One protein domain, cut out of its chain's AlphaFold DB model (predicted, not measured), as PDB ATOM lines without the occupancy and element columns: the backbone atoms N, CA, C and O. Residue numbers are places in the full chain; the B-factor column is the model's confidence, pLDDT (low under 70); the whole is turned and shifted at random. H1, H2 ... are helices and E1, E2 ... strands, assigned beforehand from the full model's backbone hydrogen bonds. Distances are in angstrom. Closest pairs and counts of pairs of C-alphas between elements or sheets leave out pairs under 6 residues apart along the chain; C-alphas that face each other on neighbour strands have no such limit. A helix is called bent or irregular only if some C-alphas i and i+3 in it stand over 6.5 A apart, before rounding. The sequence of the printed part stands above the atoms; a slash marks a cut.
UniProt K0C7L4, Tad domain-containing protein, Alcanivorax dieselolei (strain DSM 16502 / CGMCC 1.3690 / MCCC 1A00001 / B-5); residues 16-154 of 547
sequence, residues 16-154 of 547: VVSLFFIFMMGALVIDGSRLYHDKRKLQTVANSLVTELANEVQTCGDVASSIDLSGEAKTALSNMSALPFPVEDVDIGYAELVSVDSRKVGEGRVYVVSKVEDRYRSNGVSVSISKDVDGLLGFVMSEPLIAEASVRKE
ATOM      1  N   VAL A  16      36.411 -79.877 -17.544       84.19
ATOM      2  CA  VAL A  16      37.466 -78.913 -17.190       84.19
ATOM      3  C   VAL A  16      37.189 -77.537 -17.800       84.19
ATOM      4  O   VAL A  16      37.306 -76.534 -17.104       84.19
ATOM      5  N   VAL A  17      36.761 -77.479 -19.065       85.25
ATOM      6  CA  VAL A  17      36.419 -76.217 -19.741       85.25
ATOM      7  C   VAL A  17      35.185 -75.563 -19.114       85.25
ATOM      8  O   VAL A  17      35.206 -74.360 -18.871       85.25
ATOM      9  N   SER A  18      34.138 -76.329 -18.791       85.75
ATOM     10  CA  SER A  18      32.931 -75.777 -18.147       85.75
ATOM     11  C   SER A  18      33.229 -75.243 -16.746       85.75
ATOM     12  O   SER A  18      32.771 -74.165 -16.380       85.75
ATOM     13  N   LEU A  19      34.031 -75.976 -15.971       87.94
ATOM     14  CA  LEU A  19      34.436 -75.569 -14.630       87.94
ATOM     15  C   LEU A  19      35.320 -74.314 -14.684       87.94
ATOM     16  O   LEU A  19      35.065 -73.369 -13.946       87.94
ATOM     17  N   PHE A  20      36.276 -74.248 -15.617       87.12
ATOM     18  CA  PHE A  20      37.062 -73.038 -15.877       87.12
ATOM     19  C   PHE A  20      36.172 -71.833 -16.212       87.12
ATOM     20  O   PHE A  20      36.370 -70.761 -15.650       87.12
ATOM     21  N   PHE A  21      35.159 -72.017 -17.065       86.31
ATOM     22  CA  PHE A  21      34.238 -70.943 -17.440       86.31
ATOM     23  C   PHE A  21      33.443 -70.422 -16.238       86.31
ATOM     24  O   PHE A  21      33.313 -69.217 -16.071       86.31
ATOM     25  N   ILE A  22      32.969 -71.309 -15.357       88.19
ATOM     26  CA  ILE A  22      32.257 -70.922 -14.128       88.19
ATOM     27  C   ILE A  22      33.173 -70.127 -13.190       88.19
ATOM     28  O   ILE A  22      32.757 -69.094 -12.667       88.19
ATOM     29  N   PHE A  23      34.420 -70.568 -12.994       86.88
ATOM     30  CA  PHE A  23      35.384 -69.835 -12.167       86.88
ATOM     31  C   PHE A  23      35.760 -68.480 -12.778       86.88
ATOM     32  O   PHE A  23      35.874 -67.504 -12.042       86.88
ATOM     33  N   MET A  24      35.893 -68.396 -14.105       84.31
ATOM     34  CA  MET A  24      36.180 -67.145 -14.808       84.31
ATOM     35  C   MET A  24      35.005 -66.163 -14.722       84.31
ATOM     36  O   MET A  24      35.211 -65.008 -14.367       84.31
ATOM     37  N   MET A  25      33.768 -66.631 -14.931       83.88
ATOM     38  CA  MET A  25      32.563 -65.810 -14.769       83.88
ATOM     39  C   MET A  25      32.401 -65.334 -13.319       83.88
ATOM     40  O   MET A  25      32.080 -64.175 -13.080       83.88
ATOM     41  N   GLY A  26      32.656 -66.214 -12.343       85.62
ATOM     42  CA  GLY A  26      32.619 -65.868 -10.921       85.62
ATOM     43  C   GLY A  26      33.666 -64.819 -10.547       85.62
ATOM     44  O   GLY A  26      33.343 -63.867  -9.840       85.62
ATOM     45  N   ALA A  27      34.890 -64.949 -11.065       83.94
ATOM     46  CA  ALA A  27      35.940 -63.948 -10.891       83.94
ATOM     47  C   ALA A  27      35.553 -62.604 -11.529       83.94
ATOM     48  O   ALA A  27      35.684 -61.574 -10.879       83.94
ATOM     49  N   LEU A  28      34.985 -62.616 -12.741       82.69
ATOM     50  CA  LEU A  28      34.537 -61.405 -13.433       82.69
ATOM     51  C   LEU A  28      33.417 -60.679 -12.671       82.69
ATOM     52  O   LEU A  28      33.422 -59.456 -12.588       82.69
ATOM     53  N   VAL A  29      32.468 -61.419 -12.090       86.69
ATOM     54  CA  VAL A  29      31.386 -60.840 -11.274       86.69
ATOM     55  C   VAL A  29      31.937 -60.218  -9.990       86.69
ATOM     56  O   VAL A  29      31.516 -59.126  -9.606       86.69
ATOM     57  N   ILE A  30      32.893 -60.881  -9.330       86.19
ATOM     58  CA  ILE A  30      33.544 -60.344  -8.129       86.19
ATOM     59  C   ILE A  30      34.340 -59.082  -8.477       86.19
ATOM     60  O   ILE A  30      34.180 -58.067  -7.799       86.19
ATOM     61  N   ASP A  31      35.129 -59.104  -9.550       83.12
ATOM     62  CA  ASP A  31      35.906 -57.943  -9.992       83.12
ATOM     63  C   ASP A  31      34.993 -56.796 -10.453       83.12
ATOM     64  O   ASP A  31      35.224 -55.651 -10.079       83.12
ATOM     65  N   GLY A  32      33.886 -57.086 -11.144       83.62
ATOM     66  CA  GLY A  32      32.888 -56.079 -11.519       83.62
ATOM     67  C   GLY A  32      32.218 -55.427 -10.307       83.62
ATOM     68  O   GLY A  32      32.021 -54.213 -10.277       83.62
ATOM     69  N   SER A  33      31.927 -56.208  -9.259       84.50
ATOM     70  CA  SER A  33      31.385 -55.665  -8.006       84.50
ATOM     71  C   SER A  33      32.383 -54.761  -7.273       84.50
ATOM     72  O   SER A  33      31.986 -53.742  -6.708       84.50
ATOM     73  N   ARG A  34      33.681 -55.095  -7.325       83.75
ATOM     74  CA  ARG A  34      34.760 -54.259  -6.782       83.75
ATOM     75  C   ARG A  34      34.912 -52.970  -7.577       83.75
ATOM     76  O   ARG A  34      34.962 -51.914  -6.965       83.75
ATOM     77  N   LEU A  35      34.889 -53.052  -8.906       84.25
ATOM     78  CA  LEU A  35      34.984 -51.896  -9.793       84.25
ATOM     79  C   LEU A  35      33.863 -50.886  -9.528       84.25
ATOM     80  O   LEU A  35      34.117 -49.698  -9.352       84.25
ATOM     81  N   TYR A  36      32.619 -51.362  -9.433       84.06
ATOM     82  CA  TYR A  36      31.469 -50.504  -9.145       84.06
ATOM     83  C   TYR A  36      31.575 -49.843  -7.764       84.06
ATOM     84  O   TYR A  36      31.280 -48.659  -7.592       84.06
ATOM     85  N   HIS A  37      32.022 -50.607  -6.770       84.69
ATOM     86  CA  HIS A  37      32.241 -50.094  -5.426       84.69
ATOM     87  C   HIS A  37      33.383 -49.061  -5.374       84.69
ATOM     88  O   HIS A  37      33.252 -48.048  -4.687       84.69
ATOM     89  N   ASP A  38      34.465 -49.276  -6.121       84.12
ATOM     90  CA  ASP A  38      35.585 -48.341  -6.232       84.12
ATOM     91  C   ASP A  38      35.177 -47.055  -6.956       84.12
ATOM     92  O   ASP A  38      35.473 -45.975  -6.453       84.12
ATOM     93  N   LYS A  39      34.397 -47.146  -8.045       83.56
ATOM     94  CA  LYS A  39      33.822 -45.978  -8.735       83.56
ATOM     95  C   LYS A  39      32.982 -45.117  -7.788       83.56
ATOM     96  O   LYS A  39      33.166 -43.907  -7.720       83.56
ATOM     97  N   ARG A  40      32.098 -45.735  -6.994       85.50
ATOM     98  CA  ARG A  40      31.267 -45.004  -6.021       85.50
ATOM     99  C   ARG A  40      32.105 -44.310  -4.943       85.50
ATOM    100  O   ARG A  40      31.775 -43.200  -4.524       85.50
ATOM    101  N   LYS A  41      33.175 -44.959  -4.481       85.88
ATOM    102  CA  LYS A  41      34.103 -44.362  -3.514       85.88
ATOM    103  C   LYS A  41      34.889 -43.203  -4.116       85.88
ATOM    104  O   LYS A  41      34.995 -42.180  -3.453       85.88
ATOM    105  N   LEU A  42      35.382 -43.344  -5.346       85.56
ATOM    106  CA  LEU A  42      36.058 -42.267  -6.074       85.56
ATOM    107  C   LEU A  42      35.149 -41.043  -6.221       85.56
ATOM    108  O   LEU A  42      35.570 -39.952  -5.858       85.56
ATOM    109  N   GLN A  43      33.885 -41.229  -6.617       88.69
ATOM    110  CA  GLN A  43      32.929 -40.117  -6.706       88.69
ATOM    111  C   GLN A  43      32.684 -39.450  -5.348       88.69
ATOM    112  O   GLN A  43      32.661 -38.231  -5.248       88.69
ATOM    113  N   THR A  44      32.556 -40.238  -4.274       88.38
ATOM    114  CA  THR A  44      32.364 -39.690  -2.918       88.38
ATOM    115  C   THR A  44      33.549 -38.816  -2.493       88.38
ATOM    116  O   THR A  44      33.362 -37.773  -1.871       88.38
ATOM    117  N   VAL A  45      34.768 -39.237  -2.839       87.75
ATOM    118  CA  VAL A  45      35.998 -38.484  -2.562       87.75
ATOM    119  C   VAL A  45      36.053 -37.224  -3.413       87.75
ATOM    120  O   VAL A  45      36.320 -36.163  -2.863       87.75
ATOM    121  N   ALA A  46      35.760 -37.322  -4.714       88.25
ATOM    122  CA  ALA A  46      35.723 -36.174  -5.615       88.25
ATOM    123  C   ALA A  46      34.741 -35.111  -5.104       88.25
ATOM    124  O   ALA A  46      35.143 -33.967  -4.929       88.25
ATOM    125  N   ASN A  47      33.513 -35.506  -4.747       89.38
ATOM    126  CA  ASN A  47      32.485 -34.619  -4.193       89.38
ATOM    127  C   ASN A  47      32.924 -33.936  -2.890       89.38
ATOM    128  O   ASN A  47      32.718 -32.736  -2.709       89.38
ATOM    129  N   SER A  48      33.518 -34.700  -1.968       88.19
ATOM    130  CA  SER A  48      34.000 -34.157  -0.695       88.19
ATOM    131  C   SER A  48      35.164 -33.194  -0.909       88.19
ATOM    132  O   SER A  48      35.204 -32.149  -0.268       88.19
ATOM    133  N   LEU A  49      36.098 -33.537  -1.801       87.62
ATOM    134  CA  LEU A  49      37.263 -32.718  -2.117       87.62
ATOM    135  C   LEU A  49      36.844 -31.408  -2.776       87.62
ATOM    136  O   LEU A  49      37.252 -30.347  -2.323       87.62
ATOM    137  N   VAL A  50      35.991 -31.466  -3.799       89.38
ATOM    138  CA  VAL A  50      35.541 -30.258  -4.495       89.38
ATOM    139  C   VAL A  50      34.708 -29.346  -3.587       89.38
ATOM    140  O   VAL A  50      34.801 -28.132  -3.704       89.38
ATOM    141  N   THR A  51      33.945 -29.903  -2.638       88.44
ATOM    142  CA  THR A  51      33.168 -29.110  -1.667       88.44
ATOM    143  C   THR A  51      34.066 -28.384  -0.672       88.44
ATOM    144  O   THR A  51      33.774 -27.247  -0.319       88.44
ATOM    145  N   GLU A  52      35.153 -29.022  -0.235       85.81
ATOM    146  CA  GLU A  52      36.144 -28.383   0.634       85.81
ATOM    147  C   GLU A  52      36.862 -27.249  -0.108       85.81
ATOM    148  O   GLU A  52      36.932 -26.127   0.386       85.81
ATOM    149  N   LEU A  53      37.320 -27.524  -1.334       86.81
ATOM    150  CA  LEU A  53      38.027 -26.551  -2.168       86.81
ATOM    151  C   LEU A  53      37.137 -25.389  -2.624       86.81
ATOM    152  O   LEU A  53      37.647 -24.315  -2.922       86.81
ATOM    153  N   ALA A  54      35.816 -25.566  -2.657       86.81
ATOM    154  CA  ALA A  54      34.878 -24.494  -2.980       86.81
ATOM    155  C   ALA A  54      34.814 -23.382  -1.917       86.81
ATOM    156  O   ALA A  54      34.159 -22.373  -2.151       86.81
ATOM    157  N   ASN A  55      35.459 -23.541  -0.756       83.00
ATOM    158  CA  ASN A  55      35.652 -22.438   0.192       83.00
ATOM    159  C   ASN A  55      36.854 -21.550  -0.170       83.00
ATOM    160  O   ASN A  55      36.971 -20.458   0.358       83.00
ATOM    161  N   GLU A  56      37.729 -22.005  -1.068       79.50
ATOM    162  CA  GLU A  56      38.990 -21.331  -1.409       79.50
ATOM    163  C   GLU A  56      38.900 -20.522  -2.719       79.50
ATOM    164  O   GLU A  56      39.888 -19.955  -3.191       79.50
ATOM    165  N   VAL A  57      37.728 -20.507  -3.362       82.06
ATOM    166  CA  VAL A  57      37.500 -19.753  -4.605       82.06
ATOM    167  C   VAL A  57      37.236 -18.286  -4.320       82.06
ATOM    168  O   VAL A  57      36.757 -17.932  -3.250       82.06
ATOM    169  N   GLN A  58      37.481 -17.441  -5.321       83.62
ATOM    170  CA  GLN A  58      37.355 -15.988  -5.215       83.62
ATOM    171  C   GLN A  58      36.002 -15.519  -4.653       83.62
ATOM    172  O   GLN A  58      35.946 -14.558  -3.897       83.62
ATOM    173  N   THR A  59      34.912 -16.192  -5.010       83.06
ATOM    174  CA  THR A  59      33.552 -15.853  -4.569       83.06
ATOM    175  C   THR A  59      33.231 -16.265  -3.129       83.06
ATOM    176  O   THR A  59      32.104 -16.034  -2.687       83.06
ATOM    177  N   CYS A  60      34.163 -16.931  -2.441       82.75
ATOM    178  CA  CYS A  60      33.973 -17.521  -1.118       82.75
ATOM    179  C   CYS A  60      35.199 -17.483  -0.195       82.75
ATOM    180  O   CYS A  60      35.128 -18.103   0.871       82.75
ATOM    181  N   GLY A  61      36.277 -16.800  -0.579       74.56
ATOM    182  CA  GLY A  61      37.515 -16.752   0.186       74.56
ATOM    183  C   GLY A  61      38.307 -15.464  -0.027       74.56
ATOM    184  O   GLY A  61      38.244 -14.827  -1.081       74.56
ATOM    185  N   ASP A  62      39.079 -15.117   1.000       63.44
ATOM    186  CA  ASP A  62      39.900 -13.912   1.092       63.44
ATOM    187  C   ASP A  62      40.897 -13.750  -0.085       63.44
ATOM    188  O   ASP A  62      41.656 -14.648  -0.481       63.44
ATOM    189  N   VAL A  63      40.926 -12.530  -0.625       53.06
ATOM    190  CA  VAL A  63      41.807 -12.046  -1.698       53.06
ATOM    191  C   VAL A  63      43.282 -12.012  -1.253       53.06
ATOM    192  O   VAL A  63      44.192 -11.996  -2.088       53.06
ATOM    193  N   ALA A  64      43.555 -12.033   0.057       46.97
ATOM    194  CA  ALA A  64      44.851 -11.678   0.631       46.97
ATOM    195  C   ALA A  64      45.994 -12.694   0.436       46.97
ATOM    196  O   ALA A  64      47.152 -12.353   0.697       46.97
ATOM    197  N   SER A  65      45.747 -13.922  -0.033       49.53
ATOM    198  CA  SER A  65      46.836 -14.888  -0.238       49.53
ATOM    199  C   SER A  65      46.740 -15.666  -1.549       49.53
ATOM    200  O   SER A  65      45.671 -16.002  -2.058       49.53
ATOM    201  N   SER A  66      47.901 -15.917  -2.154       53.62
ATOM    202  CA  SER A  66      48.057 -16.826  -3.286       53.62
ATOM    203  C   SER A  66      47.769 -18.255  -2.817       53.62
ATOM    204  O   SER A  66      48.699 -18.979  -2.461       53.62
ATOM    205  N   ILE A  67      46.495 -18.631  -2.754       63.34
ATOM    206  CA  ILE A  67      46.087 -19.982  -2.378       63.34
ATOM    207  C   ILE A  67      46.539 -20.933  -3.493       63.34
ATOM    208  O   ILE A  67      46.186 -20.766  -4.667       63.34
ATOM    209  N   ASP A  68      47.388 -21.899  -3.137       73.50
ATOM    210  CA  ASP A  68      47.802 -22.974  -4.032       73.50
ATOM    211  C   ASP A  68      46.720 -24.047  -3.978       73.50
ATOM    212  O   ASP A  68      46.809 -24.996  -3.204       73.50
ATOM    213  N   LEU A  69      45.705 -23.915  -4.834       77.81
ATOM    214  CA  LEU A  69      44.576 -24.849  -4.901       77.81
ATOM    215  C   LEU A  69      45.036 -26.323  -4.972       77.81
ATOM    216  O   LEU A  69      44.396 -27.217  -4.419       77.81
ATOM    217  N   SER A  70      46.185 -26.586  -5.610       77.81
ATOM    218  CA  SER A  70      46.787 -27.924  -5.681       77.81
ATOM    219  C   SER A  70      47.443 -28.364  -4.363       77.81
ATOM    220  O   SER A  70      47.456 -29.557  -4.041       77.81
ATOM    221  N   GLY A  71      48.020 -27.433  -3.606       77.31
ATOM    222  CA  GLY A  71      48.571 -27.639  -2.266       77.31
ATOM    223  C   GLY A  71      47.484 -27.904  -1.222       77.31
ATOM    224  O   GLY A  71      47.550 -28.913  -0.508       77.31
ATOM    225  N   GLU A  72      46.446 -27.070  -1.193       79.44
ATOM    226  CA  GLU A  72      45.256 -27.243  -0.353       79.44
ATOM    227  C   GLU A  72      44.575 -28.580  -0.639       79.44
ATOM    228  O   GLU A  72      44.292 -29.346   0.283       79.44
ATOM    229  N   ALA A  73      44.419 -28.946  -1.911       79.81
ATOM    230  CA  ALA A  73      43.819 -30.221  -2.270       79.81
ATOM    231  C   ALA A  73      44.618 -31.434  -1.799       79.81
ATOM    232  O   ALA A  73      44.032 -32.411  -1.334       79.81
ATOM    233  N   LYS A  74      45.954 -31.394  -1.873       78.81
ATOM    234  CA  LYS A  74      46.805 -32.463  -1.322       78.81
ATOM    235  C   LYS A  74      46.615 -32.592   0.185       78.81
ATOM    236  O   LYS A  74      46.543 -33.708   0.701       78.81
ATOM    237  N   THR A  75      46.509 -31.463   0.879       80.50
ATOM    238  CA  THR A  75      46.268 -31.422   2.323       80.50
ATOM    239  C   THR A  75      44.884 -31.980   2.657       80.50
ATOM    240  O   THR A  75      44.786 -32.915   3.456       80.50
ATOM    241  N   ALA A  76      43.833 -31.510   1.983       81.56
ATOM    242  CA  ALA A  76      42.465 -31.995   2.131       81.56
ATOM    243  C   ALA A  76      42.368 -33.504   1.854       81.56
ATOM    244  O   ALA A  76      41.850 -34.259   2.676       81.56
ATOM    245  N   LEU A  77      42.977 -33.982   0.765       79.94
ATOM    246  CA  LEU A  77      43.016 -35.401   0.407       79.94
ATOM    247  C   LEU A  77      43.748 -36.248   1.462       79.94
ATOM    248  O   LEU A  77      43.322 -37.362   1.771       79.94
ATOM    249  N   SER A  78      44.824 -35.720   2.056       76.88
ATOM    250  CA  SER A  78      45.546 -36.390   3.146       76.88
ATOM    251  C   SER A  78      44.741 -36.445   4.454       76.88
ATOM    252  O   SER A  78      44.833 -37.425   5.198       76.88
ATOM    253  N   ASN A  79      43.897 -35.440   4.709       74.94
ATOM    254  CA  ASN A  79      43.012 -35.369   5.875       74.94
ATOM    255  C   ASN A  79      41.767 -36.254   5.719       74.94
ATOM    256  O   ASN A  79      41.282 -36.809   6.702       74.94
ATOM    257  N   MET A  80      41.310 -36.489   4.487       74.50
ATOM    258  CA  MET A  80      40.257 -37.458   4.149       74.50
ATOM    259  C   MET A  80      40.723 -38.926   4.268       74.50
ATOM    260  O   MET A  80      40.082 -39.835   3.737       74.50
ATOM    261  N   SER A  81      41.843 -39.179   4.957       50.59
ATOM    262  CA  SER A  81      42.574 -40.447   5.020       50.59
ATOM    263  C   SER A  81      41.739 -41.635   5.511       50.59
ATOM    264  O   SER A  81      41.769 -42.051   6.664       50.59
ATOM    265  N   ALA A  82      41.086 -42.275   4.546       50.03
ATOM    266  CA  ALA A  82      40.988 -43.721   4.394       50.03
ATOM    267  C   ALA A  82      40.706 -44.056   2.923       50.03
ATOM    268  O   ALA A  82      39.831 -44.874   2.635       50.03
ATOM    269  N   LEU A  83      41.417 -43.414   1.984       58.06
ATOM    270  CA  LEU A  83      41.386 -43.836   0.586       58.06
ATOM    271  C   LEU A  83      41.911 -45.273   0.529       58.06
ATOM    272  O   LEU A  83      43.078 -45.513   0.833       58.06
ATOM    273  N   PRO A  84      41.068 -46.267   0.197       54.16
ATOM    274  CA  PRO A  84      41.478 -47.665   0.204       54.16
ATOM    275  C   PRO A  84      42.368 -48.024  -0.998       54.16
ATOM    276  O   PRO A  84      42.632 -49.202  -1.229       54.16
ATOM    277  N   PHE A  85      42.797 -47.029  -1.776       62.22
ATOM    278  CA  PHE A  85      43.530 -47.162  -3.025       62.22
ATOM    279  C   PHE A  85      44.479 -45.966  -3.223       62.22
ATOM    280  O   PHE A  85      44.172 -44.867  -2.754       62.22
ATOM    281  N   PRO A  86      45.622 -46.168  -3.903       62.09
ATOM    282  CA  PRO A  86      46.457 -45.067  -4.361       62.09
ATOM    283  C   PRO A  86      45.700 -44.280  -5.435       62.09
ATOM    284  O   PRO A  86      45.084 -44.871  -6.320       62.09
ATOM    285  N   VAL A  87      45.716 -42.957  -5.324       65.75
ATOM    286  CA  VAL A  87      45.250 -42.057  -6.382       65.75
ATOM    287  C   VAL A  87      46.442 -41.789  -7.292       65.75
ATOM    288  O   VAL A  87      47.527 -41.503  -6.778       65.75
ATOM    289  N   GLU A  88      46.271 -41.946  -8.603       68.00
ATOM    290  CA  GLU A  88      47.373 -41.798  -9.560       68.00
ATOM    291  C   GLU A  88      47.503 -40.373 -10.068       68.00
ATOM    292  O   GLU A  88      48.605 -39.825 -10.043       68.00
ATOM    293  N   ASP A  89      46.380 -39.774 -10.471       77.19
ATOM    294  CA  ASP A  89      46.339 -38.395 -10.935       77.19
ATOM    295  C   ASP A  89      45.141 -37.648 -10.344       77.19
ATOM    296  O   ASP A  89      44.049 -38.203 -10.172       77.19
ATOM    297  N   VAL A  90      45.376 -36.381 -10.011       80.88
ATOM    298  CA  VAL A  90      44.358 -35.459  -9.504       80.88
ATOM    299  C   VAL A  90      44.526 -34.151 -10.253       80.88
ATOM    300  O   VAL A  90      45.474 -33.407 -10.002       80.88
ATOM    301  N   ASP A  91      43.594 -33.882 -11.160       85.75
ATOM    302  CA  ASP A  91      43.519 -32.622 -11.885       85.75
ATOM    303  C   ASP A  91      42.514 -31.698 -11.200       85.75
ATOM    304  O   ASP A  91      41.378 -32.086 -10.911       85.75
ATOM    305  N   ILE A  92      42.952 -30.478 -10.904       85.69
ATOM    306  CA  ILE A  92      42.199 -29.502 -10.122       85.69
ATOM    307  C   ILE A  92      42.367 -28.156 -10.786       85.69
ATOM    308  O   ILE A  92      43.486 -27.717 -11.049       85.69
ATOM    309  N   GLY A  93      41.250 -27.485 -11.015       85.38
ATOM    310  CA  GLY A  93      41.260 -26.153 -11.583       85.38
ATOM    311  C   GLY A  93      40.118 -25.310 -11.058       85.38
ATOM    312  O   GLY A  93      39.066 -25.822 -10.662       85.38
ATOM    313  N   TYR A  94      40.339 -24.004 -11.112       87.25
ATOM    314  CA  TYR A  94      39.265 -23.035 -11.027       87.25
ATOM    315  C   TYR A  94      38.272 -23.273 -12.164       87.25
ATOM    316  O   TYR A  94      38.646 -23.629 -13.288       87.25
ATOM    317  N   ALA A  95      36.996 -23.098 -11.859       85.06
ATOM    318  CA  ALA A  95      35.924 -23.297 -12.810       85.06
ATOM    319  C   ALA A  95      34.926 -22.141 -12.759       85.06
ATOM    320  O   ALA A  95      34.699 -21.514 -11.723       85.06
ATOM    321  N   GLU A  96      34.337 -21.885 -13.916       84.38
ATOM    322  CA  GLU A  96      33.172 -21.049 -14.107       84.38
ATOM    323  C   GLU A  96      31.995 -21.962 -14.460       84.38
ATOM    324  O   GLU A  96      32.022 -22.698 -15.450       84.38
ATOM    325  N   LEU A  97      30.997 -21.977 -13.582       80.25
ATOM    326  CA  LEU A  97      29.784 -22.770 -13.694       80.25
ATOM    327  C   LEU A  97      28.620 -21.827 -13.983       80.25
ATOM    328  O   LEU A  97      28.204 -21.063 -13.109       80.25
ATOM    329  N   VAL A  98      28.082 -21.923 -15.194       72.50
ATOM    330  CA  VAL A  98      26.949 -21.112 -15.658       72.50
ATOM    331  C   VAL A  98      25.764 -22.039 -15.884       72.50
ATOM    332  O   VAL A  98      25.914 -23.069 -16.549       72.50
ATOM    333  N   SER A  99      24.595 -21.722 -15.322       67.38
ATOM    334  CA  SER A  99      23.380 -22.422 -15.734       67.38
ATOM    335  C   SER A  99      22.894 -21.851 -17.060       67.38
ATOM    336  O   SER A  99      22.905 -20.646 -17.284       67.38
ATOM    337  N   VAL A 100      22.463 -22.731 -17.946       64.06
ATOM    338  CA  VAL A 100      21.851 -22.374 -19.215       64.06
ATOM    339  C   VAL A 100      20.475 -23.011 -19.232       64.06
ATOM    340  O   VAL A 100      20.327 -24.202 -18.917       64.06
ATOM    341  N   ASP A 101      19.462 -22.227 -19.597       58.00
ATOM    342  CA  ASP A 101      18.124 -22.772 -19.751       58.00
ATOM    343  C   ASP A 101      18.120 -23.770 -20.912       58.00
ATOM    344  O   ASP A 101      18.607 -23.507 -22.025       58.00
ATOM    345  N   SER A 102      17.640 -24.983 -20.644       56.22
ATOM    346  CA  SER A 102      17.653 -26.010 -21.669       56.22
ATOM    347  C   SER A 102      16.586 -25.671 -22.707       56.22
ATOM    348  O   SER A 102      15.395 -25.588 -22.429       56.22
ATOM    349  N   ARG A 103      16.992 -25.554 -23.979       51.25
ATOM    350  CA  ARG A 103      16.069 -25.333 -25.117       51.25
ATOM    351  C   ARG A 103      15.010 -26.438 -25.301       51.25
ATOM    352  O   ARG A 103      14.221 -26.387 -26.246       51.25
ATOM    353  N   LYS A 104      14.995 -27.465 -24.450       48.19
ATOM    354  CA  LYS A 104      14.028 -28.559 -24.463       48.19
ATOM    355  C   LYS A 104      13.057 -28.404 -23.298       48.19
ATOM    356  O   LYS A 104      13.411 -28.573 -22.139       48.19
ATOM    357  N   VAL A 105      11.793 -28.178 -23.647       41.19
ATOM    358  CA  VAL A 105      10.664 -28.127 -22.712       41.19
ATOM    359  C   VAL A 105      10.670 -29.364 -21.799       41.19
ATOM    360  O   VAL A 105      10.402 -30.475 -22.257       41.19
ATOM    361  N   GLY A 106      10.962 -29.157 -20.511       49.84
ATOM    362  CA  GLY A 106      10.897 -30.179 -19.460       49.84
ATOM    363  C   GLY A 106      12.234 -30.732 -18.949       49.84
ATOM    364  O   GLY A 106      12.202 -31.539 -18.023       49.84
ATOM    365  N   GLU A 107      13.385 -30.312 -19.492       49.91
ATOM    366  CA  GLU A 107      14.724 -30.766 -19.060       49.91
ATOM    367  C   GLU A 107      15.447 -29.771 -18.119       49.91
ATOM    368  O   GLU A 107      16.658 -29.822 -18.000       49.91
ATOM    369  N   GLY A 108      14.742 -28.891 -17.396       57.22
ATOM    370  CA  GLY A 108      15.339 -28.052 -16.336       57.22
ATOM    371  C   GLY A 108      16.550 -27.196 -16.763       57.22
ATOM    372  O   GLY A 108      16.795 -26.983 -17.950       57.22
ATOM    373  N   ARG A 109      17.303 -26.687 -15.778       59.88
ATOM    374  CA  ARG A 109      18.561 -25.945 -15.989       59.88
ATOM    375  C   ARG A 109      19.721 -26.921 -16.200       59.88
ATOM    376  O   ARG A 109      19.869 -27.868 -15.424       59.88
ATOM    377  N   VAL A 110      20.556 -26.679 -17.211       69.12
ATOM    378  CA  VAL A 110      21.799 -27.431 -17.451       69.12
ATOM    379  C   VAL A 110      22.976 -26.550 -17.071       69.12
ATOM    380  O   VAL A 110      23.052 -25.409 -17.508       69.12
ATOM    381  N   TYR A 111      23.914 -27.075 -16.292       72.62
ATOM    382  CA  TYR A 111      25.129 -26.342 -15.954       72.62
ATOM    383  C   TYR A 111      26.242 -26.647 -16.951       72.62
ATOM    384  O   TYR A 111      26.557 -27.809 -17.210       72.62
ATOM    385  N   VAL A 112      26.851 -25.594 -17.487       77.31
ATOM    386  CA  VAL A 112      28.066 -25.671 -18.294       77.31
ATOM    387  C   VAL A 112      29.248 -25.381 -17.381       77.31
ATOM    388  O   VAL A 112      29.281 -24.346 -16.719       77.31
ATOM    389  N   VAL A 113      30.204 -26.310 -17.332       82.75
ATOM    390  CA  VAL A 113      31.440 -26.166 -16.557       82.75
ATOM    391  C   VAL A 113      32.575 -25.786 -17.498       82.75
ATOM    392  O   VAL A 113      32.943 -26.562 -18.380       82.75
ATOM    393  N   SER A 114      33.161 -24.615 -17.275       85.06
ATOM    394  CA  SER A 114      34.320 -24.114 -18.012       85.06
ATOM    395  C   SER A 114      35.505 -23.992 -17.063       85.06
ATOM    396  O   SER A 114      35.423 -23.292 -16.060       85.06
ATOM    397  N   LYS A 115      36.627 -24.663 -17.346       83.44
ATOM    398  CA  LYS A 115      37.865 -24.446 -16.579       83.44
ATOM    399  C   LYS A 115      38.430 -23.068 -16.923       83.44
ATOM    400  O   LYS A 115      38.583 -22.755 -18.102       83.44
ATOM    401  N   VAL A 116      38.755 -22.277 -15.905       83.31
ATOM    402  CA  VAL A 116      39.319 -20.929 -16.052       83.31
ATOM    403  C   VAL A 116      40.710 -20.878 -15.433       83.31
ATOM    404  O   VAL A 116      40.964 -21.493 -14.400       83.31
ATOM    405  N   GLU A 117      41.637 -20.165 -16.073       80.69
ATOM    406  CA  GLU A 117      42.981 -19.953 -15.515       80.69
ATOM    407  C   GLU A 117      43.005 -18.788 -14.516       80.69
ATOM    408  O   GLU A 117      43.797 -18.791 -13.573       80.69
ATOM    409  N   ASP A 118      42.126 -17.800 -14.706       80.69
ATOM    410  CA  ASP A 118      42.021 -16.645 -13.822       80.69
ATOM    411  C   ASP A 118      41.144 -16.963 -12.605       80.69
ATOM    412  O   ASP A 118      39.923 -17.118 -12.715       80.69
ATOM    413  N   ARG A 119      41.771 -17.004 -11.422       80.94
ATOM    414  CA  ARG A 119      41.071 -17.188 -10.142       80.94
ATOM    415  C   ARG A 119      40.003 -16.125  -9.912       80.94
ATOM    416  O   ARG A 119      38.964 -16.442  -9.343       80.94
ATOM    417  N   TYR A 120      40.227 -14.890 -10.369       84.56
ATOM    418  CA  TYR A 120      39.332 -13.774 -10.074       84.56
ATOM    419  C   TYR A 120      38.004 -13.869 -10.821       84.56
ATOM    420  O   TYR A 120      37.046 -13.216 -10.427       84.56
ATOM    421  N   ARG A 121      37.936 -14.689 -11.874       83.38
ATOM    422  CA  ARG A 121      36.711 -14.970 -12.634       83.38
ATOM    423  C   ARG A 121      35.960 -16.206 -12.135       83.38
ATOM    424  O   ARG A 121      34.810 -16.431 -12.509       83.38
ATOM    425  N   SER A 122      36.622 -17.029 -11.323       85.50
ATOM    426  CA  SER A 122      36.096 -18.322 -10.896       85.50
ATOM    427  C   SER A 122      34.972 -18.177  -9.877       85.50
ATOM    428  O   SER A 122      35.072 -17.386  -8.943       85.50
ATOM    429  N   ASN A 123      33.920 -18.975 -10.050       83.38
ATOM    430  CA  ASN A 123      32.819 -19.105  -9.094       83.38
ATOM    431  C   ASN A 123      32.719 -20.511  -8.483       83.38
ATOM    432  O   ASN A 123      31.747 -20.867  -7.807       83.38
ATOM    433  N   GLY A 124      33.712 -21.346  -8.775       87.25
ATOM    434  CA  GLY A 124      33.707 -22.744  -8.416       87.25
ATOM    435  C   GLY A 124      35.034 -23.442  -8.667       87.25
ATOM    436  O   GLY A 124      35.999 -22.872  -9.181       87.25
ATOM    437  N   VAL A 125      35.064 -24.716  -8.292       89.06
ATOM    438  CA  VAL A 125      36.202 -25.619  -8.486       89.06
ATOM    439  C   VAL A 125      35.734 -26.828  -9.270       89.06
ATOM    440  O   VAL A 125      34.622 -27.317  -9.068       89.06
ATOM    441  N   SER A 126      36.602 -27.339 -10.134       89.81
ATOM    442  CA  SER A 126      36.435 -28.645 -10.759       89.81
ATOM    443  C   SER A 126      37.579 -29.568 -10.363       89.81
ATOM    444  O   SER A 126      38.746 -29.183 -10.415       89.81
ATOM    445  N   VAL A 127      37.233 -30.804 -10.017       89.00
ATOM    446  CA  VAL A 127      38.165 -31.868  -9.641       89.00
ATOM    447  C   VAL A 127      37.931 -33.076 -10.541       89.00
ATOM    448  O   VAL A 127      36.791 -33.508 -10.714       89.00
ATOM    449  N   SER A 128      39.013 -33.648 -11.067       88.62
ATOM    450  CA  SER A 128      39.025 -34.941 -11.755       88.62
ATOM    451  C   SER A 128      40.034 -35.862 -11.073       88.62
ATOM    452  O   SER A 128      41.210 -35.525 -10.933       88.62
ATOM    453  N   ILE A 129      39.562 -37.014 -10.592       86.94
ATOM    454  CA  ILE A 129      40.379 -38.026  -9.913       86.94
ATOM    455  C   ILE A 129      40.421 -39.274 -10.783       86.94
ATOM    456  O   ILE A 129      39.366 -39.821 -11.117       86.94
ATOM    457  N   SER A 130      41.625 -39.759 -11.089       86.00
ATOM    458  CA  SER A 130      41.814 -40.987 -11.860       86.00
ATOM    459  C   SER A 130      42.440 -42.118 -11.035       86.00
ATOM    460  O   SER A 130      43.223 -41.909 -10.099       86.00
ATOM    461  N   LYS A 131      42.043 -43.348 -11.372       83.38
ATOM    462  CA  LYS A 131      42.572 -44.583 -10.792       83.38
ATOM    463  C   LYS A 131      42.607 -45.690 -11.840       83.38
ATOM    464  O   LYS A 131      41.562 -46.039 -12.391       83.38
ATOM    465  N   ASP A 132      43.754 -46.329 -12.015       82.31
ATOM    466  CA  ASP A 132      43.854 -47.540 -12.823       82.31
ATOM    467  C   ASP A 132      42.942 -48.695 -12.355       82.31
ATOM    468  O   ASP A 132      42.621 -48.884 -11.172       82.31
ATOM    469  N   VAL A 133      42.498 -49.491 -13.330       80.75
ATOM    470  CA  VAL A 133      41.664 -50.674 -13.099       80.75
ATOM    471  C   VAL A 133      42.545 -51.882 -12.792       80.75
ATOM    472  O   VAL A 133      43.289 -52.360 -13.643       80.75
ATOM    473  N   ASP A 134      42.391 -52.443 -11.596       75.50
ATOM    474  CA  ASP A 134      43.102 -53.652 -11.174       75.50
ATOM    475  C   ASP A 134      42.339 -54.956 -11.496       75.50
ATOM    476  O   ASP A 134      41.129 -54.983 -11.744       75.50
ATOM    477  N   GLY A 135      43.040 -56.092 -11.415       74.88
ATOM    478  CA  GLY A 135      42.437 -57.432 -11.472       74.88
ATOM    479  C   GLY A 135      42.246 -57.984 -12.887       74.88
ATOM    480  O   GLY A 135      42.965 -57.625 -13.817       74.88
ATOM    481  N   LEU A 136      41.296 -58.912 -13.062       72.38
ATOM    482  CA  LEU A 136      41.041 -59.545 -14.363       72.38
ATOM    483  C   LEU A 136      40.445 -58.549 -15.370       72.38
ATOM    484  O   LEU A 136      40.639 -58.695 -16.576       72.38
ATOM    485  N   LEU A 137      39.732 -57.534 -14.870       76.19
ATOM    486  CA  LEU A 137      39.150 -56.470 -15.682       76.19
ATOM    487  C   LEU A 137      40.189 -55.459 -16.170       76.19
ATOM    488  O   LEU A 137      40.031 -54.984 -17.285       76.19
ATOM    489  N   GLY A 138      41.277 -55.220 -15.434       70.25
ATOM    490  CA  GLY A 138      42.385 -54.365 -15.892       70.25
ATOM    491  C   GLY A 138      43.132 -54.913 -17.112       70.25
ATOM    492  O   GLY A 138      43.771 -54.182 -17.855       70.25
ATOM    493  N   PHE A 139      43.021 -56.220 -17.375       68.75
ATOM    494  CA  PHE A 139      43.512 -56.807 -18.625       68.75
ATOM    495  C   PHE A 139      42.595 -56.504 -19.824       68.75
ATOM    496  O   PHE A 139      43.039 -56.541 -20.971       68.75
ATOM    497  N   VAL A 140      41.305 -56.264 -19.571       72.00
ATOM    498  CA  VAL A 140      40.271 -56.068 -20.600       72.00
ATOM    499  C   VAL A 140      39.979 -54.582 -20.827       72.00
ATOM    500  O   VAL A 140      39.707 -54.189 -21.959       72.00
ATOM    501  N   MET A 141      40.038 -53.768 -19.774       72.88
ATOM    502  CA  MET A 141      39.838 -52.323 -19.793       72.88
ATOM    503  C   MET A 141      41.192 -51.633 -19.657       72.88
ATOM    504  O   MET A 141      41.883 -51.824 -18.663       72.88
ATOM    505  N   SER A 142      41.563 -50.844 -20.664       71.94
ATOM    506  CA  SER A 142      42.799 -50.050 -20.681       71.94
ATOM    507  C   SER A 142      42.608 -48.609 -20.208       71.94
ATOM    508  O   SER A 142      43.571 -47.851 -20.177       71.94
ATOM    509  N   GLU A 143      41.369 -48.211 -19.935       81.50
ATOM    510  CA  GLU A 143      41.015 -46.859 -19.508       81.50
ATOM    511  C   GLU A 143      40.909 -46.822 -17.976       81.50
ATOM    512  O   GLU A 143      40.315 -47.740 -17.393       81.50
ATOM    513  N   PRO A 144      41.471 -45.791 -17.319       82.38
ATOM    514  CA  PRO A 144      41.352 -45.636 -15.878       82.38
ATOM    515  C   PRO A 144      39.905 -45.313 -15.489       82.38
ATOM    516  O   PRO A 144      39.118 -44.770 -16.268       82.38
ATOM    517  N   LEU A 145      39.551 -45.614 -14.243       83.50
ATOM    518  CA  LEU A 145      38.354 -45.062 -13.627       83.50
ATOM    519  C   LEU A 145      38.563 -43.573 -13.386       83.50
ATOM    520  O   LEU A 145      39.515 -43.191 -12.711       83.50
ATOM    521  N   ILE A 146      37.638 -42.763 -13.884       85.69
ATOM    522  CA  ILE A 146      37.625 -41.316 -13.690       85.69
ATOM    523  C   ILE A 146      36.387 -40.954 -12.867       85.69
ATOM    524  O   ILE A 146      35.297 -41.490 -13.098       85.69
ATOM    525  N   ALA A 147      36.570 -40.075 -11.887       87.62
ATOM    526  CA  ALA A 147      35.496 -39.435 -11.140       87.62
ATOM    527  C   ALA A 147      35.662 -37.920 -11.223       87.62
ATOM    528  O   ALA A 147      36.707 -37.391 -10.841       87.62
ATOM    529  N   GLU A 148      34.622 -37.244 -11.702       89.06
ATOM    530  CA  GLU A 148      34.607 -35.798 -11.882       89.06
ATOM    531  C   GLU A 148      33.503 -35.169 -11.042       89.06
ATOM    532  O   GLU A 148      32.364 -35.650 -10.977       89.06
ATOM    533  N   ALA A 149      33.860 -34.085 -10.371       90.25
ATOM    534  CA  ALA A 149      32.937 -33.295  -9.585       90.25
ATOM    535  C   ALA A 149      33.290 -31.817  -9.732       90.25
ATOM    536  O   ALA A 149      34.464 -31.441  -9.737       90.25
ATOM    537  N   SER A 150      32.263 -30.982  -9.822       90.25
ATOM    538  CA  SER A 150      32.404 -29.533  -9.890       90.25
ATOM    539  C   SER A 150      31.445 -28.899  -8.893       90.25
ATOM    540  O   SER A 150      30.298 -29.328  -8.789       90.25
ATOM    541  N   VAL A 151      31.896 -27.899  -8.144       89.12
ATOM    542  CA  VAL A 151      31.046 -27.150  -7.207       89.12
ATOM    543  C   VAL A 151      31.113 -25.683  -7.544       89.12
ATOM    544  O   VAL A 151      32.202 -25.145  -7.706       89.12
ATOM    545  N   ARG A 152      29.943 -25.050  -7.578       86.81
ATOM    546  CA  ARG A 152      29.765 -23.603  -7.539       86.81
ATOM    547  C   ARG A 152      29.392 -23.217  -6.119       86.81
ATOM    548  O   ARG A 152      28.440 -23.774  -5.565       86.81
ATOM    549  N   LYS A 153      30.122 -22.269  -5.546       85.31
ATOM    550  CA  LYS A 153      29.794 -21.670  -4.255       85.31
ATOM    551  C   LYS A 153      30.065 -20.178  -4.366       85.31
ATOM    552  O   LYS A 153      31.177 -19.786  -4.704       85.31
ATOM    553  N   GLU A 154      29.047 -19.363  -4.130       83.06
ATOM    554  CA  GLU A 154      29.161 -17.909  -4.251       83.06
ATOM    555  C   GLU A 154      28.395 -17.205  -3.145       83.06
ATOM    556  O   GLU A 154      27.244 -17.562  -2.870       83.06
TER     557      GLU A 154
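This is residues 16 to 154 of the 547 residues of the protein "Tad domain-containing protein" of Alcanivorax dieselolei (strain DSM 16502 / CGMCC 1.3690 / MCCC 1A00001 / B-5) (UniProt K0C7L4). A long helix, H1, packs with its later part along one face of a small, curled four-strand sheet, while its first residues, 16 to 23, stick out free. Short H2 covers the same face across E1, and the bent hairpin E1-E2 reaches sideways as an arm. The 139 printed residues hold H1 H2 E1 E2 E3 E4 in chain order; the sheet is E2 E1 E3 E4, all antiparallel. The class is mixed, helices and strands, in two layers, helices on one face of a sheet; the whole is loose, radius of gyration of the C-alphas 19.3 A, spanning 69 by 44 by 20 A.

Start at H1, residues 16 to 53: it is on the sheet over E3, residues 124 to 131, and E4, residues 145 to 154, at a height of 4.0 A, only just above the sheet's level. Its closest C-alphas to E4 are Gln 43 and Ala 147, 5.2 A. With residues 49 to 53 alone it touches H2, residues 69 to 79, at a steep tilt of 61 degrees; Leu 49 and Ala 76 have the closest C-alphas, 6.8 A. In both helices every O i to N i+4 pair is within hydrogen-bond range. E1, residues 89 to 101, bends by 67 degrees at residue 94; look for N 91 and O 128, 2.9 A, towards E3, and N 98 and O 112, 3.1 A, towards E2, residues 109 to 115. In hairpin E3-E4, N 127 and O 149 are 2.9 A apart.

Find C-alpha 16 at (37.466, -78.913, -17.190); H1 runs 54.5 A from there. E1 covers 33.4 A, E4 30.2 A, E3 23.7 A, E2 19.4 A and H2 15.1 A. E4 ends at C-alpha 154, (29.161, -17.909, -4.251).

The C-alphas farthest apart, Val 16 and Ala 64, are 69.9 A apart. The printed part has no cut; links H1 to H2 and E3 to E4 are long. pLDDT is under 70 at residues 62 to 67, 81 to 88, 99 to 110 and 139.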